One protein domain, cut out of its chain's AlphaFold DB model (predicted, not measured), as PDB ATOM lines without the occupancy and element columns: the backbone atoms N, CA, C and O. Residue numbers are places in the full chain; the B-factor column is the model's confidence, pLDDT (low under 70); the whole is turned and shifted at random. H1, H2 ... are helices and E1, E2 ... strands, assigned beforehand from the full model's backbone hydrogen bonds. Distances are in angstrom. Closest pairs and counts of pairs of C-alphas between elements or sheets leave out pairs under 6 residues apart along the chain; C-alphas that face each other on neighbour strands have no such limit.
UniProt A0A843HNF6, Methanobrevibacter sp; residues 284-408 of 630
ATOM      1  N   VAL A 284     127.483  21.822 -59.064       92.81
ATOM      2  CA  VAL A 284     128.144  20.972 -58.073       92.81
ATOM      3  C   VAL A 284     127.567  19.567 -58.146       92.81
ATOM      4  O   VAL A 284     126.359  19.377 -58.010       92.81
ATOM      5  N   VAL A 285     128.434  18.576 -58.315       95.44
ATOM      6  CA  VAL A 285     128.089  17.169 -58.124       95.44
ATOM      7  C   VAL A 285     128.599  16.713 -56.773       95.44
ATOM      8  O   VAL A 285     129.761  16.928 -56.440       95.44
ATOM      9  N   ILE A 286     127.746  16.039 -56.013       97.38
ATOM     10  CA  ILE A 286     128.150  15.294 -54.824       97.38
ATOM     11  C   ILE A 286     128.032  13.816 -55.145       97.38
ATOM     12  O   ILE A 286     126.924  13.322 -55.333       97.38
ATOM     13  N   TYR A 287     129.157  13.113 -55.189       97.31
ATOM     14  CA  TYR A 287     129.189  11.687 -55.466       97.31
ATOM     15  C   TYR A 287     129.470  10.863 -54.207       97.31
ATOM     16  O   TYR A 287     130.367  11.167 -53.407       97.31
ATOM     17  N   SER A 288     128.704   9.785 -54.055       95.75
ATOM     18  CA  SER A 288     129.041   8.675 -53.174       95.75
ATOM     19  C   SER A 288     128.520   7.371 -53.763       95.75
ATOM     20  O   SER A 288     127.352   7.287 -54.127       95.75
ATOM     21  N   SER A 289     129.370   6.346 -53.830       93.50
ATOM     22  CA  SER A 289     128.991   5.038 -54.378       93.50
ATOM     23  C   SER A 289     127.776   4.430 -53.668       93.50
ATOM     24  O   SER A 289     126.882   3.908 -54.330       93.50
ATOM     25  N   ILE A 290     127.727   4.535 -52.336       93.19
ATOM     26  CA  ILE A 290     126.646   4.022 -51.488       93.19
ATOM     27  C   ILE A 290     126.246   5.094 -50.473       93.19
ATOM     28  O   ILE A 290     127.094   5.562 -49.702       93.19
ATOM     29  N   ILE A 291     124.952   5.412 -50.435       94.06
ATOM     30  CA  ILE A 291     124.321   6.301 -49.452       94.06
ATOM     31  C   ILE A 291     123.346   5.464 -48.609       94.06
ATOM     32  O   ILE A 291     122.274   5.086 -49.075       94.06
ATOM     33  N   GLY A 292     123.740   5.127 -47.377       90.38
ATOM     34  CA  GLY A 292     122.948   4.269 -46.482       90.38
ATOM     35  C   GLY A 292     121.777   4.991 -45.800       90.38
ATOM     36  O   GLY A 292     121.577   6.179 -45.999       90.38
ATOM     37  N   ALA A 293     121.023   4.297 -44.938       77.38
ATOM     38  CA  ALA A 293     119.880   4.889 -44.224       77.38
ATOM     39  C   ALA A 293     120.286   6.020 -43.260       77.38
ATOM     40  O   ALA A 293     119.602   7.037 -43.166       77.38
ATOM     41  N   PHE A 294     121.384   5.835 -42.522       77.31
ATOM     42  CA  PHE A 294     121.918   6.792 -41.551       77.31
ATOM     43  C   PHE A 294     123.430   6.610 -41.407       77.31
ATOM     44  O   PHE A 294     123.930   5.487 -41.419       77.31
ATOM     45  N   GLY A 295     124.147   7.717 -41.214       85.38
ATOM     46  CA  GLY A 295     125.593   7.718 -41.023       85.38
ATOM     47  C   GLY A 295     126.180   9.126 -41.066       85.38
ATOM     48  O   GLY A 295     125.479  10.106 -41.340       85.38
ATOM     49  N   GLY A 296     127.472   9.249 -40.752       87.88
ATOM     50  CA  GLY A 296     128.160  10.544 -40.733       87.88
ATOM     51  C   GLY A 296     128.264  11.180 -42.122       87.88
ATOM     52  O   GLY A 296     128.047  12.382 -42.261       87.88
ATOM     53  N   ILE A 297     128.526  10.363 -43.148       92.88
ATOM     54  CA  ILE A 297     128.618  10.807 -44.544       92.88
ATOM     55  C   ILE A 297     127.233  11.190 -45.068       92.88
ATOM     56  O   ILE A 297     127.069  12.267 -45.630       92.88
ATOM     57  N   GLU A 298     126.226  10.356 -44.830       93.94
ATOM     58  CA  GLU A 298     124.835  10.582 -45.231       93.94
ATOM     59  C   GLU A 298     124.295  11.885 -44.622       93.94
ATOM     60  O   GLU A 298     123.708  12.718 -45.313       93.94
ATOM     61  N   THR A 299     124.564  12.104 -43.330       90.56
ATOM     62  CA  THR A 299     124.173  13.332 -42.621       90.56
ATOM     63  C   THR A 299     124.909  14.552 -43.168       90.56
ATOM     64  O   THR A 299     124.303  15.611 -43.333       90.56
ATOM     65  N   PHE A 300     126.199  14.412 -43.491       94.00
ATOM     66  CA  PHE A 300     126.959  15.473 -44.143       94.00
ATOM     67  C   PHE A 300     126.371  15.831 -45.510       94.00
ATOM     68  O   PHE A 300     126.119  17.008 -45.748       94.00
ATOM     69  N   ILE A 301     126.117  14.845 -46.380       95.38
ATOM     70  CA  ILE A 301     125.538  15.060 -47.715       95.38
ATOM     71  C   ILE A 301     124.203  15.793 -47.581       95.38
ATOM     72  O   ILE A 301     123.994  16.813 -48.232       95.38
ATOM     73  N   PHE A 302     123.335  15.334 -46.678       92.81
ATOM     74  CA  PHE A 302     122.042  15.961 -46.437       92.81
ATOM     75  C   PHE A 302     122.158  17.422 -45.990       92.81
ATOM     76  O   PHE A 302     121.567  18.303 -46.618       92.81
ATOM     77  N   ASN A 303     122.945  17.701 -44.946       91.12
ATOM     78  CA  ASN A 303     123.105  19.064 -44.437       91.12
ATOM     79  C   ASN A 303     123.810  19.966 -45.450       91.12
ATOM     80  O   ASN A 303     123.484  21.146 -45.548       91.12
ATOM     81  N   PHE A 304     124.742  19.422 -46.231       93.69
ATOM     82  CA  PHE A 304     125.375  20.144 -47.323       93.69
ATOM     83  C   PHE A 304     124.347  20.566 -48.368       93.69
ATOM     84  O   PHE A 304     124.233  21.755 -48.655       93.69
ATOM     85  N   CYS A 305     123.566  19.621 -48.896       93.00
ATOM     86  CA  CYS A 305     122.534  19.901 -49.888       93.00
ATOM     87  C   CYS A 305     121.519  20.915 -49.362       93.00
ATOM     88  O   CYS A 305     121.298  21.933 -50.010       93.00
ATOM     89  N   LYS A 306     120.977  20.690 -48.161       89.62
ATOM     90  CA  LYS A 306     119.977  21.558 -47.525       89.62
ATOM     91  C   LYS A 306     120.451  23.006 -47.358       89.62
ATOM     92  O   LYS A 306     119.676  23.924 -47.591       89.62
ATOM     93  N   ASN A 307     121.700  23.222 -46.942       89.56
ATOM     94  CA  ASN A 307     122.209  24.570 -46.657       89.56
ATOM     95  C   ASN A 307     122.808  25.273 -47.889       89.56
ATOM     96  O   ASN A 307     122.963  26.493 -47.878       89.56
ATOM     97  N   LEU A 308     123.178  24.533 -48.942       90.81
ATOM     98  CA  LEU A 308     123.846  25.096 -50.122       90.81
ATOM     99  C   LEU A 308     122.989  25.113 -51.395       90.81
ATOM    100  O   LEU A 308     123.364  25.808 -52.339       90.81
ATOM    101  N   CYS A 309     121.833  24.439 -51.428       87.94
ATOM    102  CA  CYS A 309     120.940  24.418 -52.596       87.94
ATOM    103  C   CYS A 309     120.385  25.801 -52.980       87.94
ATOM    104  O   CYS A 309     120.027  26.032 -54.131       87.94
ATOM    105  N   GLU A 310     120.342  26.762 -52.052       84.19
ATOM    106  CA  GLU A 310     119.957  28.144 -52.375       84.19
ATOM    107  C   GLU A 310     121.032  28.902 -53.166       84.19
ATOM    108  O   GLU A 310     120.730  29.871 -53.877       84.19
ATOM    109  N   TYR A 311     122.286  28.471 -53.039       86.81
ATOM    110  CA  TYR A 311     123.451  29.134 -53.616       86.81
ATOM    111  C   TYR A 311     123.996  28.421 -54.847       86.81
ATOM    112  O   TYR A 311     124.635  29.089 -55.650       86.81
ATOM    113  N   TYR A 312     123.740  27.121 -55.003       88.62
ATOM    114  CA  TYR A 312     124.294  26.297 -56.074       88.62
ATOM    115  C   TYR A 312     123.252  25.350 -56.665       88.62
ATOM    116  O   TYR A 312     122.394  24.836 -55.951       88.62
ATOM    117  N   ASP A 313     123.378  25.067 -57.961       87.19
ATOM    118  CA  ASP A 313     122.687  23.942 -58.595       87.19
ATOM    119  C   ASP A 313     123.442  22.641 -58.298       87.19
ATOM    120  O   ASP A 313     124.520  22.384 -58.853       87.19
ATOM    121  N   ILE A 314     122.896  21.858 -57.366       91.69
ATOM    122  CA  ILE A 314     123.525  20.658 -56.816       91.69
ATOM    123  C   ILE A 314     122.819  19.412 -57.355       91.69
ATOM    124  O   ILE A 314     121.591  19.306 -57.292       91.69
ATOM    125  N   THR A 315     123.608  18.435 -57.799       92.81
ATOM    126  CA  THR A 315     123.136  17.080 -58.103       92.81
ATOM    127  C   THR A 315     123.867  16.063 -57.229       92.81
ATOM    128  O   THR A 315     125.097  16.014 -57.213       92.81
ATOM    129  N   VAL A 316     123.117  15.233 -56.506       96.19
ATOM    130  CA  VAL A 316     123.649  14.068 -55.789       96.19
ATOM    131  C   VAL A 316     123.674  12.881 -56.741       96.19
ATOM    132  O   VAL A 316     122.645  12.516 -57.308       96.19
ATOM    133  N   VAL A 317     124.847  12.279 -56.899       94.81
ATOM    134  CA  VAL A 317     125.084  11.146 -57.790       94.81
ATOM    135  C   VAL A 317     125.480   9.927 -56.969       94.81
ATOM    136  O   VAL A 317     126.321  10.023 -56.074       94.81
ATOM    137  N   TYR A 318     124.868   8.782 -57.261       94.62
ATOM    138  CA  TYR A 318     125.046   7.553 -56.487       94.62
ATOM    139  C   TYR A 318     125.007   6.299 -57.367       94.62
ATOM    140  O   TYR A 318     124.446   6.327 -58.462       94.62
ATOM    141  N   ASN A 319     125.562   5.184 -56.882       91.31
ATOM    142  CA  ASN A 319     125.300   3.867 -57.482       91.31
ATOM    143  C   ASN A 319     124.125   3.201 -56.763       91.31
ATOM    144  O   ASN A 319     123.195   2.713 -57.405       91.31
ATOM    145  N   ASP A 320     124.153   3.253 -55.429       91.62
ATOM    146  CA  ASP A 320     123.105   2.742 -54.551       91.62
ATOM    147  C   ASP A 320     122.747   3.766 -53.462       91.62
ATOM    148  O   ASP A 320     123.618   4.440 -52.901       91.62
ATOM    149  N   ILE A 321     121.456   3.900 -53.174       92.06
ATOM    150  CA  ILE A 321     120.929   4.822 -52.168       92.06
ATOM    151  C   ILE A 321     119.736   4.199 -51.457       92.06
ATOM    152  O   ILE A 321     118.819   3.664 -52.081       92.06
ATOM    153  N   GLU A 322     119.720   4.321 -50.134       90.50
ATOM    154  CA  GLU A 322     118.547   3.967 -49.354       90.50
ATOM    155  C   GLU A 322     117.389   4.923 -49.665       90.50
ATOM    156  O   GLU A 322     117.538   6.143 -49.771       90.50
ATOM    157  N   LEU A 323     116.203   4.349 -49.816       77.62
ATOM    158  CA  LEU A 323     115.049   5.042 -50.352       77.62
ATOM    159  C   LEU A 323     114.616   6.271 -49.540       77.62
ATOM    160  O   LEU A 323     114.304   7.306 -50.129       77.62
ATOM    161  N   ARG A 324     114.586   6.188 -48.205       76.25
ATOM    162  CA  ARG A 324     114.208   7.334 -47.361       76.25
ATOM    163  C   ARG A 324     115.236   8.456 -47.467       76.25
ATOM    164  O   ARG A 324     114.850   9.624 -47.451       76.25
ATOM    165  N   GLN A 325     116.524   8.137 -47.614       84.25
ATOM    166  CA  GLN A 325     117.536   9.158 -47.902       84.25
ATOM    167  C   GLN A 325     117.330   9.811 -49.266       84.25
ATOM    168  O   GLN A 325     117.384  11.039 -49.351       84.25
ATOM    169  N   LEU A 326     117.043   9.025 -50.308       85.50
ATOM    170  CA  LEU A 326     116.728   9.563 -51.631       85.50
ATOM    171  C   LEU A 326     115.548  10.539 -51.555       85.50
ATOM    172  O   LEU A 326     115.676  11.683 -51.984       85.50
ATOM    173  N   GLN A 327     114.446  10.124 -50.926       77.50
ATOM    174  CA  GLN A 327     113.257  10.958 -50.723       77.50
ATOM    175  C   GLN A 327     113.593  12.286 -50.043       77.50
ATOM    176  O   GLN A 327     113.164  13.347 -50.492       77.50
ATOM    177  N   ARG A 328     114.391  12.243 -48.971       81.44
ATOM    178  CA  ARG A 328     114.725  13.439 -48.195       81.44
ATOM    179  C   ARG A 328     115.669  14.386 -48.939       81.44
ATOM    180  O   ARG A 328     115.562  15.595 -48.758       81.44
ATOM    181  N   LEU A 329     116.595  13.864 -49.747       87.69
ATOM    182  CA  LEU A 329     117.514  14.667 -50.563       87.69
ATOM    183  C   LEU A 329     116.806  15.317 -51.757       87.69
ATOM    184  O   LEU A 329     117.061  16.486 -52.053       87.69
ATOM    185  N   GLU A 330     115.880  14.602 -52.398       85.38
ATOM    186  CA  GLU A 330     115.118  15.103 -53.549       85.38
ATOM    187  C   GLU A 330     114.231  16.313 -53.226       85.38
ATOM    188  O   GLU A 330     113.897  17.088 -54.127       85.38
ATOM    189  N   SER A 331     113.900  16.517 -51.946       80.19
ATOM    190  CA  SER A 331     113.234  17.726 -51.446       80.19
ATOM    191  C   SER A 331     114.083  18.994 -51.581       80.19
ATOM    192  O   SER A 331     113.543  20.093 -51.493       80.19
ATOM    193  N   PHE A 332     115.397  18.867 -51.789       82.06
ATOM    194  CA  PHE A 332     116.325  20.000 -51.875       82.06
ATOM    195  C   PHE A 332     117.065  20.069 -53.212       82.06
ATOM    196  O   PHE A 332     117.308  21.159 -53.727       82.06
ATOM    197  N   VAL A 333     117.463  18.924 -53.768       87.31
ATOM    198  CA  VAL A 333     118.420  18.843 -54.882       87.31
ATOM    199  C   VAL A 333     118.049  17.739 -55.869       87.31
ATOM    200  O   VAL A 333     117.225  16.876 -55.572       87.31
ATOM    201  N   ARG A 334     118.666  17.742 -57.055       87.25
ATOM    202  CA  ARG A 334     118.510  16.636 -58.009       87.25
ATOM    203  C   ARG A 334     119.263  15.413 -57.490       87.25
ATOM    204  O   ARG A 334     120.389  15.542 -57.019       87.25
ATOM    205  N   CYS A 335     118.682  14.229 -57.632       88.88
ATOM    206  CA  CYS A 335     119.346  12.965 -57.327       88.88
ATOM    207  C   CYS A 335     119.340  12.078 -58.578       88.88
ATOM    208  O   CYS A 335     118.304  11.938 -59.223       88.88
ATOM    209  N   GLN A 336     120.487  11.506 -58.941       84.12
ATOM    210  CA  GLN A 336     120.649  10.728 -60.171       84.12
ATOM    211  C   GLN A 336     121.581   9.532 -59.946       84.12
ATOM    212  O   GLN A 336     122.553   9.631 -59.201       84.12
ATOM    213  N   LYS A 337     121.322   8.411 -60.623       84.62
ATOM    214  CA  LYS A 337     122.284   7.309 -60.689       84.62
ATOM    215  C   LYS A 337     123.498   7.664 -61.557       84.62
ATOM    216  O   LYS A 337     123.400   8.457 -62.494       84.62
ATOM    217  N   ALA A 338     124.644   7.057 -61.256       83.06
ATOM    218  CA  ALA A 338     125.883   7.186 -62.029       83.06
ATOM    219  C   ALA A 338     125.879   6.315 -63.308       83.06
ATOM    220  O   ALA A 338     126.827   5.583 -63.580       83.06
ATOM    221  N   ASP A 339     124.787   6.348 -64.069       77.12
ATOM    222  CA  ASP A 339     124.577   5.539 -65.279       77.12
ATOM    223  C   ASP A 339     124.424   6.380 -66.557       77.12
ATOM    224  O   ASP A 339     124.358   5.840 -67.660       77.12
ATOM    225  N   SER A 340     124.397   7.705 -66.414       67.06
ATOM    226  CA  SER A 340     124.168   8.657 -67.499       67.06
ATOM    227  C   SER A 340     125.191   9.797 -67.428       67.06
ATOM    228  O   SER A 340     125.615  10.137 -66.323       67.06
ATOM    229  N   PRO A 341     125.589  10.415 -68.558       69.81
ATOM    230  CA  PRO A 341     126.587  11.483 -68.580       69.81
ATOM    231  C   PRO A 341     126.204  12.699 -67.721       69.81
ATOM    232  O   PRO A 341     125.052  13.141 -67.715       69.81
ATOM    233  N   ILE A 342     127.183  13.273 -67.025       76.62
ATOM    234  CA  ILE A 342     127.047  14.435 -66.140       76.62
ATOM    235  C   ILE A 342     128.220  15.377 -66.397       76.62
ATOM    236  O   ILE A 342     129.359  14.937 -66.501       76.62
ATOM    237  N   ILE A 343     127.950  16.677 -66.480       76.25
ATOM    238  CA  ILE A 343     128.968  17.722 -66.606       76.25
ATOM    239  C   ILE A 343     128.780  18.706 -65.458       76.25
ATOM    240  O   ILE A 343     127.677  19.227 -65.258       76.25
ATOM    241  N   CYS A 344     129.858  18.985 -64.726       80.12
ATOM    242  CA  CYS A 344     129.826  19.936 -63.622       80.12
ATOM    243  C   CYS A 344     131.066  20.820 -63.491       80.12
ATOM    244  O   CYS A 344     132.125  20.544 -64.046       80.12
ATOM    245  N   ASP A 345     130.938  21.914 -62.741       85.31
ATOM    246  CA  ASP A 345     132.092  22.750 -62.410       85.31
ATOM    247  C   ASP A 345     132.911  22.111 -61.282       85.31
ATOM    248  O   ASP A 345     134.139  22.136 -61.309       85.31
ATOM    249  N   THR A 346     132.246  21.534 -60.278       93.62
ATOM    250  CA  THR A 346     132.906  20.913 -59.124       93.62
ATOM    251  C   THR A 346     132.322  19.543 -58.798       93.62
ATOM    252  O   THR A 346     131.131  19.432 -58.517       93.62
ATOM    253  N   LEU A 347     133.180  18.524 -58.743       96.25
ATOM    254  CA  LEU A 347     132.863  17.189 -58.238       96.25
ATOM    255  C   LEU A 347     133.341  17.038 -56.790       96.25
ATOM    256  O   LEU A 347     134.521  17.213 -56.498       96.25
ATOM    257  N   ILE A 348     132.443  16.668 -55.882       97.81
ATOM    258  CA  ILE A 348     132.728  16.400 -54.472       97.81
ATOM    259  C   ILE A 348     132.614  14.900 -54.205       97.81
ATOM    260  O   ILE A 348     131.535  14.320 -54.304       97.81
ATOM    261  N   MET A 349     133.723  14.287 -53.805       96.31
ATOM    262  CA  MET A 349     133.840  12.879 -53.429       96.31
ATOM    263  C   MET A 349     133.721  12.740 -51.907       96.31
ATOM    264  O   MET A 349     134.499  13.354 -51.173       96.31
ATOM    265  N   ASN A 350     132.785  11.924 -51.413       93.56
ATOM    266  CA  ASN A 350     132.565  11.775 -49.963       93.56
ATOM    267  C   ASN A 350     133.193  10.541 -49.320       93.56
ATOM    268  O   ASN A 350     133.399  10.518 -48.109       93.56
ATOM    269  N   ARG A 351     133.513   9.510 -50.097       90.62
ATOM    270  CA  ARG A 351     134.217   8.332 -49.588       90.62
ATOM    271  C   ARG A 351     135.621   8.325 -50.153       90.62
ATOM    272  O   ARG A 351     135.821   8.549 -51.340       90.62
ATOM    273  N   ILE A 352     136.596   8.056 -49.295       87.62
ATOM    274  CA  ILE A 352     138.010   8.069 -49.684       87.62
ATOM    275  C   ILE A 352     138.388   6.891 -50.594       87.62
ATOM    276  O   ILE A 352     139.386   6.943 -51.303       87.62
ATOM    277  N   ALA A 353     137.574   5.832 -50.560       86.00
ATOM    278  CA  ALA A 353     137.726   4.637 -51.378       86.00
ATOM    279  C   ALA A 353     137.102   4.779 -52.775       86.00
ATOM    280  O   ALA A 353     137.409   3.977 -53.654       86.00
ATOM    281  N   ASP A 354     136.221   5.765 -52.976       90.19
ATOM    282  CA  ASP A 354     135.467   5.892 -54.217       90.19
ATOM    283  C   ASP A 354     136.387   6.344 -55.362       90.19
ATOM    284  O   ASP A 354     137.144   7.318 -55.260       90.19
ATOM    285  N   SER A 355     136.291   5.636 -56.486       90.38
ATOM    286  CA  SER A 355     136.789   6.118 -57.774       90.38
ATOM    287  C   SER A 355     135.789   7.101 -58.373       90.38
ATOM    288  O   SER A 355     134.585   6.990 -58.130       90.38
ATOM    289  N   ILE A 356     136.288   8.056 -59.154       89.06
ATOM    290  CA  ILE A 356     135.426   8.961 -59.910       89.06
ATOM    291  C   ILE A 356     134.707   8.142 -60.995       89.06
ATOM    292  O   ILE A 356     135.384   7.401 -61.706       89.06
ATOM    293  N   PRO A 357     133.372   8.227 -61.119       86.25
ATOM    294  CA  PRO A 357     132.647   7.543 -62.184       86.25
ATOM    295  C   PRO A 357     132.990   8.093 -63.569       86.25
ATOM    296  O   PRO A 357     132.989   9.307 -63.767       86.25
ATOM    297  N   ASP A 358     133.150   7.195 -64.542       81.25
ATOM    298  CA  ASP A 358     133.433   7.531 -65.948       81.25
ATOM    299  C   ASP A 358     132.363   8.432 -66.584       81.25
ATOM    300  O   ASP A 358     132.613   9.096 -67.583       81.25
ATOM    301  N   CYS A 359     131.146   8.443 -66.035       74.62
ATOM    302  CA  CYS A 359     130.048   9.249 -66.551       74.62
ATOM    303  C   CYS A 359     130.099  10.720 -66.104       74.62
ATOM    304  O   CYS A 359     129.222  11.480 -66.507       74.62
ATOM    305  N   ILE A 360     131.059  11.135 -65.267       81.19
ATOM    306  CA  ILE A 360     131.112  12.488 -64.696       81.19
ATOM    307  C   ILE A 360     132.317  13.255 -65.234       81.19
ATOM    308  O   ILE A 360     133.455  12.994 -64.852       81.19
ATOM    309  N   ASN A 361     132.042  14.286 -66.028       78.56
ATOM    310  CA  ASN A 361     133.013  15.304 -66.398       78.56
ATOM    311  C   ASN A 361     132.964  16.474 -65.406       78.56
ATOM    312  O   ASN A 361     131.883  16.942 -65.026       78.56
ATOM    313  N   PHE A 362     134.124  16.970 -64.988       87.69
ATOM    314  CA  PHE A 362     134.230  18.037 -64.001       87.69
ATOM    315  C   PHE A 362     135.449  18.926 -64.261       87.69
ATOM    316  O   PHE A 362     136.471  18.458 -64.751       87.69
ATOM    317  N   LYS A 363     135.367  20.209 -63.884       83.50
ATOM    318  CA  LYS A 363     136.528  21.118 -63.962       83.50
ATOM    319  C   LYS A 363     137.475  20.965 -62.775       83.50
ATOM    320  O   LYS A 363     138.679  21.119 -62.933       83.50
ATOM    321  N   ILE A 364     136.927  20.744 -61.577       88.94
ATOM    322  CA  ILE A 364     137.689  20.612 -60.327       88.94
ATOM    323  C   ILE A 364     137.080  19.502 -59.466       88.94
ATOM    324  O   ILE A 364     135.861  19.401 -59.333       88.94
ATOM    325  N   SER A 365     137.932  18.700 -58.836       94.88
ATOM    326  CA  SER A 365     137.569  17.655 -57.881       94.88
ATOM    327  C   SER A 365     137.930  18.029 -56.440       94.88
ATOM    328  O   SER A 365     138.973  18.615 -56.143       94.88
ATOM    329  N   ILE A 366     137.062  17.662 -55.501       96.62
ATOM    330  CA  ILE A 366     137.250  17.866 -54.067       96.62
ATOM    331  C   ILE A 366     137.010  16.543 -53.354       96.62
ATOM    332  O   ILE A 366     135.939  15.957 -53.473       96.62
ATOM    333  N   GLN A 367     137.969  16.098 -52.549       96.62
ATOM    334  CA  GLN A 367     137.773  14.981 -51.631       96.62
ATOM    335  C   GLN A 367     137.428  15.492 -50.236       96.62
ATOM    336  O   GLN A 367     138.235  16.167 -49.592       96.62
ATOM    337  N   VAL A 368     136.251  15.114 -49.744       96.69
ATOM    338  CA  VAL A 368     135.893  15.280 -48.335       96.69
ATOM    339  C   VAL A 368     136.350  14.044 -47.572       96.69
ATOM    340  O   VAL A 368     136.079  12.908 -47.969       96.69
ATOM    341  N   VAL A 369     137.090  14.266 -46.490       94.88
ATOM    342  CA  VAL A 369     137.691  13.223 -45.662       94.88
ATOM    343  C   VAL A 369     136.988  13.210 -44.312       94.88
ATOM    344  O   VAL A 369     137.063  14.175 -43.546       94.88
ATOM    345  N   HIS A 370     136.297  12.104 -44.042       93.19
ATOM    346  CA  HIS A 370     135.449  11.928 -42.858       93.19
ATOM    347  C   HIS A 370     136.114  11.120 -41.740       93.19
ATOM    348  O   HIS A 370     135.843  11.354 -40.566       93.19
ATOM    349  N   ALA A 371     136.987  10.177 -42.096       91.19
ATOM    350  CA  ALA A 371     137.650   9.273 -41.158       91.19
ATOM    351  C   ALA A 371     139.110   9.671 -40.929       91.19
ATOM    352  O   ALA A 371     139.693  10.349 -41.766       91.19
ATOM    353  N   VAL A 372     139.702   9.226 -39.821       91.19
ATOM    354  CA  VAL A 372     141.127   9.420 -39.498       91.19
ATOM    355  C   VAL A 372     141.982   8.443 -40.314       91.19
ATOM    356  O   VAL A 372     141.549   7.322 -40.603       91.19
ATOM    357  N   ASN A 373     143.188   8.849 -40.705       87.69
ATOM    358  CA  ASN A 373     144.119   7.989 -41.435       87.69
ATOM    359  C   ASN A 373     144.459   6.717 -40.640       87.69
ATOM    360  O   ASN A 373     144.598   6.764 -39.420       87.69
ATOM    361  N   GLY A 374     144.551   5.575 -41.323       81.75
ATOM    362  CA  GLY A 374     144.787   4.266 -40.701       81.75
ATOM    363  C   GLY A 374     143.557   3.597 -40.070       81.75
ATOM    364  O   GLY A 374     143.660   2.451 -39.648       81.75
ATOM    365  N   THR A 375     142.386   4.253 -40.042       81.94
ATOM    366  CA  THR A 375     141.134   3.627 -39.553       81.94
ATOM    367  C   THR A 375     140.708   2.449 -40.431       81.94
ATOM    368  O   THR A 375     140.176   1.455 -39.944       81.94
ATOM    369  N   TYR A 376     140.942   2.562 -41.737       77.31
ATOM    370  CA  TYR A 376     140.621   1.539 -42.723       77.31
ATOM    371  C   TYR A 376     141.895   1.140 -43.459       77.31
ATOM    372  O   TYR A 376     142.772   1.975 -43.681       77.31
ATOM    373  N   ALA A 377     141.972  -0.114 -43.905       78.19
ATOM    374  CA  ALA A 377     143.054  -0.616 -44.755       78.19
ATOM    375  C   ALA A 377     142.926  -0.114 -46.211       78.19
ATOM    376  O   ALA A 377     143.030  -0.885 -47.162       78.19
ATOM    377  N   ILE A 378     142.634   1.176 -46.391       78.88
ATOM    378  CA  ILE A 378     142.383   1.819 -47.680       78.88
ATOM    379  C   ILE A 378     143.352   2.986 -47.812       78.88
ATOM    380  O   ILE A 378     143.355   3.896 -46.984       78.88
ATOM    381  N   GLN A 379     144.165   2.956 -48.864       80.50
ATOM    382  CA  GLN A 379     145.065   4.060 -49.178       80.50
ATOM    383  C   GLN A 379     144.268   5.239 -49.748       80.50
ATOM    384  O   GLN A 379     143.406   5.031 -50.608       80.50
ATOM    385  N   PRO A 380     144.536   6.472 -49.290       83.25
ATOM    386  CA  PRO A 380     143.820   7.634 -49.778       83.25
ATOM    387  C   PRO A 380     144.192   7.937 -51.231       83.25
ATOM    388  O   PRO A 380     145.348   7.837 -51.636       83.25
ATOM    389  N   LYS A 381     143.196   8.343 -52.017       85.75
ATOM    390  CA  LYS A 381     143.381   8.822 -53.389       85.75
ATOM    391  C   LYS A 381     144.049  10.203 -53.370       85.75
ATOM    392  O   LYS A 381     143.520  11.118 -52.743       85.75
ATOM    393  N   THR A 382     145.213  10.337 -54.013       85.62
ATOM    394  CA  THR A 382     146.039  11.567 -54.022       85.62
ATOM    395  C   THR A 382     145.919  12.384 -55.316       85.62
ATOM    396  O   THR A 382     146.621  13.376 -55.493       85.62
ATOM    397  N   ASP A 383     145.031  11.979 -56.215       86.81
ATOM    398  CA  ASP A 383     144.775  12.519 -57.555       86.81
ATOM    399  C   ASP A 383     143.613  13.533 -57.592       86.81
ATOM    400  O   ASP A 383     142.988  13.736 -58.626       86.81
ATOM    401  N   ARG A 384     143.272  14.145 -56.453       92.00
ATOM    402  CA  ARG A 384     142.200  15.147 -56.321       92.00
ATOM    403  C   ARG A 384     142.789  16.551 -56.219       92.00
ATOM    404  O   ARG A 384     143.842  16.732 -55.608       92.00
ATOM    405  N   ASP A 385     142.078  17.549 -56.742       93.81
ATOM    406  CA  ASP A 385     142.570  18.935 -56.775       93.81
ATOM    407  C   ASP A 385     142.572  19.593 -55.389       93.81
ATOM    408  O   ASP A 385     143.434  20.419 -55.079       93.81
ATOM    409  N   LYS A 386     141.594  19.250 -54.538       95.44
ATOM    410  CA  LYS A 386     141.471  19.775 -53.170       95.44
ATOM    411  C   LYS A 386     141.068  18.688 -52.177       95.44
ATOM    412  O   LYS A 386     140.278  17.800 -52.490       95.44
ATOM    413  N   TYR A 387     141.525  18.843 -50.935       96.81
ATOM    414  CA  TYR A 387     141.174  17.971 -49.812       96.81
ATOM    415  C   TYR A 387     140.593  18.779 -48.654       96.81
ATOM    416  O   TYR A 387     141.162  19.792 -48.232       96.81
ATOM    417  N   ILE A 388     139.465  18.313 -48.120       96.75
ATOM    418  CA  ILE A 388     138.756  18.948 -47.009       96.75
ATOM    419  C   ILE A 388     138.501  17.908 -45.927       96.75
ATOM    420  O   ILE A 388     137.747  16.961 -46.117       96.75
ATOM    421  N   ALA A 389     139.115  18.100 -44.769       96.06
ATOM    422  CA  ALA A 389     138.860  17.319 -43.575       96.06
ATOM    423  C   ALA A 389     137.686  17.902 -42.780       96.06
ATOM    424  O   ALA A 389     137.632  19.111 -42.534       96.06
ATOM    425  N   VAL A 390     136.813  17.027 -42.280       93.62
ATOM    426  CA  VAL A 390     135.673  17.422 -41.428       93.62
ATOM    427  C   VAL A 390     136.077  17.853 -40.012       93.62
ATOM    428  O   VAL A 390     135.273  18.392 -39.253       93.62
ATOM    429  N   SER A 391     137.334  17.629 -39.621       92.81
ATOM    430  CA  SER A 391     137.888  18.069 -38.339       92.81
ATOM    431  C   SER A 391     139.399  18.299 -38.421       92.81
ATOM    432  O   SER A 391     140.065  17.844 -39.354       92.81
ATOM    433  N   ASN A 392     139.957  18.990 -37.422       93.56
ATOM    434  CA  ASN A 392     141.410  19.141 -37.299       93.56
ATOM    435  C   ASN A 392     142.090  17.784 -37.071       93.56
ATOM    436  O   ASN A 392     143.121  17.529 -37.671       93.56
ATOM    437  N   VAL A 393     141.475  16.890 -36.287       94.38
ATOM    438  CA  VAL A 393     142.007  15.539 -36.028       94.38
ATOM    439  C   VAL A 393     142.150  14.753 -37.332       94.38
ATOM    440  O   VAL A 393     143.193  14.160 -37.593       94.38
ATOM    441  N   VAL A 394     141.128  14.802 -38.192       94.44
ATOM    442  CA  VAL A 394     141.186  14.162 -39.511       94.44
ATOM    443  C   VAL A 394     142.264  14.812 -40.376       94.44
ATOM    444  O   VAL A 394     143.108  14.100 -40.916       94.44
ATOM    445  N   ARG A 395     142.301  16.150 -40.458       96.00
ATOM    446  CA  ARG A 395     143.330  16.882 -41.216       96.00
ATOM    447  C   ARG A 395     144.734  16.463 -40.790       96.00
ATOM    448  O   ARG A 395     145.551  16.117 -41.636       96.00
ATOM    449  N   ASP A 396     145.001  16.483 -39.491       95.56
ATOM    450  CA  ASP A 396     146.331  16.256 -38.936       95.56
ATOM    451  C   ASP A 396     146.804  14.817 -39.166       95.56
ATOM    452  O   ASP A 396     147.996  14.602 -39.362       95.56
ATOM    453  N   SER A 397     145.880  13.851 -39.243       94.94
ATOM    454  CA  SER A 397     146.197  12.460 -39.592       94.94
ATOM    455  C   SER A 397     146.570  12.242 -41.067       94.94
ATOM    456  O   SER A 397     147.230  11.256 -41.396       94.94
ATOM    457  N   TYR A 398     146.169  13.157 -41.959       93.88
ATOM    458  CA  TYR A 398     146.432  13.079 -43.401       93.88
ATOM    459  C   TYR A 398     147.389  14.154 -43.918       93.88
ATOM    460  O   TYR A 398     147.725  14.115 -45.094       93.88
ATOM    461  N   LYS A 399     147.841  15.107 -43.095       91.56
ATOM    462  CA  LYS A 399     148.634  16.270 -43.544       91.56
ATOM    463  C   LYS A 399     149.909  15.899 -44.313       91.56
ATOM    464  O   LYS A 399     150.303  16.630 -45.217       91.56
ATOM    465  N   ASP A 400     150.509  14.757 -43.972       89.94
ATOM    466  CA  ASP A 400     151.747  14.258 -44.581       89.94
ATOM    467  C   ASP A 400     151.481  13.413 -45.844       89.94
ATOM    468  O   ASP A 400     152.409  13.081 -46.575       89.94
ATOM    469  N   VAL A 401     150.212  13.083 -46.121       90.06
ATOM    470  CA  VAL A 401     149.780  12.235 -47.248       90.06
ATOM    471  C   VAL A 401     148.979  13.030 -48.286       90.06
ATOM    472  O   VAL A 401     149.193  12.891 -49.487       90.06
ATOM    473  N   LEU A 402     148.065  13.893 -47.838       92.25
ATOM    474  CA  LEU A 402     147.170  14.702 -48.664       92.25
ATOM    475  C   LEU A 402     147.617  16.164 -48.642       92.25
ATOM    476  O   LEU A 402     147.252  16.946 -47.761       92.25
ATOM    477  N   LYS A 403     148.433  16.536 -49.630       89.62
ATOM    478  CA  LYS A 403     149.027  17.873 -49.719       89.62
ATOM    479  C   LYS A 403     147.943  18.956 -49.783       89.62
ATOM    480  O   LYS A 403     147.052  18.915 -50.624       89.62
ATOM    481  N   GLY A 404     148.057  19.959 -48.912       90.69
ATOM    482  CA  GLY A 404     147.147  21.108 -48.900       90.69
ATOM    483  C   GLY A 404     145.767  20.828 -48.298       90.69
ATOM    484  O   GLY A 404     144.858  21.631 -48.500       90.69
ATOM    485  N   ILE A 405     145.593  19.723 -47.560       95.62
ATOM    486  CA  ILE A 405     144.339  19.429 -46.860       95.62
ATOM    487  C   ILE A 405     143.968  20.539 -45.866       95.62
ATOM    488  O   ILE A 405     144.749  20.930 -44.996       95.62
ATOM    489  N   THR A 406     142.744  21.049 -45.992       96.19
ATOM    490  CA  THR A 406     142.187  22.100 -45.125       96.19
ATOM    491  C   THR A 406     141.039  21.561 -44.282       96.19
ATOM    492  O   THR A 406     140.582  20.443 -44.496       96.19
ATOM    493  N   THR A 407     140.571  22.332 -43.298       94.94
ATOM    494  CA  THR A 407     139.469  21.910 -42.421       94.94
ATOM    495  C   THR A 407     138.224  22.755 -42.655       94.94
ATOM    496  O   THR A 407     138.254  23.975 -42.476       94.94
ATOM    497  N   ILE A 408     137.108  22.092 -42.955       93.88
ATOM    498  CA  ILE A 408     135.762  22.663 -42.856       93.88
ATOM    499  C   ILE A 408     134.933  21.686 -42.035       93.88
ATOM    500  O   ILE A 408     134.769  20.536 -42.423       93.88
TER     501      ILE A 408
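This is residues 284 to 408 of the 630 residues of a protein of Methanobrevibacter sp (UniProt A0A843HNF6). One twisted, fully parallel sheet of six strands runs the length of the domain, with H1 and H2 side by side over one face at its E1 and E2 part. At the other end, by the edge strand E6, sit the short helix H3 and a long stretch with no named element, residues 370 to 385. The printed part has 125 residues, with three named helices and six named strands in the order E1 H1 E2 H2 E3 E4 E5 E6 H3; across the sheet the order is E3 E2 E1 E4 E5 E6. The class is mixed, helices and strands. The whole is compact, with a radius of gyration of the C-alphas of 13.9 A and spans of 38 by 29 by 28 A.

E1, residues 284 to 291, begins at C-alpha 284 (128.144, 20.972, -58.073) and is 17.4 A long. H1, residues 296 to 308, is 17.8 A long, and E2, residues 314 to 321, is 16.7 A. H2 holds residues 323 to 330 and E3 residues 334 to 337. E4, residues 342 to 349, is 14.5 A long; E5, residues 360 to 369, is 20.2 A and ends at C-alpha 369 (137.691, 13.223, -45.662). E6 holds residues 386 to 389, and H3, residues 392 to 398, ends at C-alpha 398 (146.432, 13.079, -43.401).

E1 and E2 are parallel at 15 degrees, with N 317 and O 286 2.8 A apart. On the other side of E2 is E3, with N 316 and O 334 at 2.8 A. E1 and E4 stand at 58 degrees, with N 287 and O 348 at 2.8 A. E4 and E5 pair through N 349 and O 366, 2.8 A, and E5 and E6 through N 369 and O 388, 2.8 A. E4 bends by 104 degrees at residue 345 and E5 by 102 degrees at residue 363. H1 and H2 lie on the same face, two layers with the sheet: H1 runs along E1 at a height of 9.0 A, H2 along E2 at 8.5 A. They touch, with C-alphas of Phe 302 and Leu 329 closest at 6.3 A, at a shallow tilt of 24 degrees, the same way. E1, H1, E2 and E2, H2, E3 are strand-helix-strand units, parallel neighbour strands with a helix between, each with a right-handed crossover. H3 only grazes the sheet with residues 394 to 398; its closest C-alphas to E6 are those of Arg 395 and Ala 389, 5.1 A. In H1, H2 and H3 every O i to N i+4 pair is within hydrogen-bond range.

The C-alphas of Ser 331 and Asp 400, the two farthest apart, are 39.3 A apart. The printed part has no cut. The link E5 to E6, 16 residues, is long. Residues 406 to 407 pair, parallel, with residues 388 to 389 of E6. Mean pLDDT of the printed part is 88.8, with residues 340 to 341 under 70.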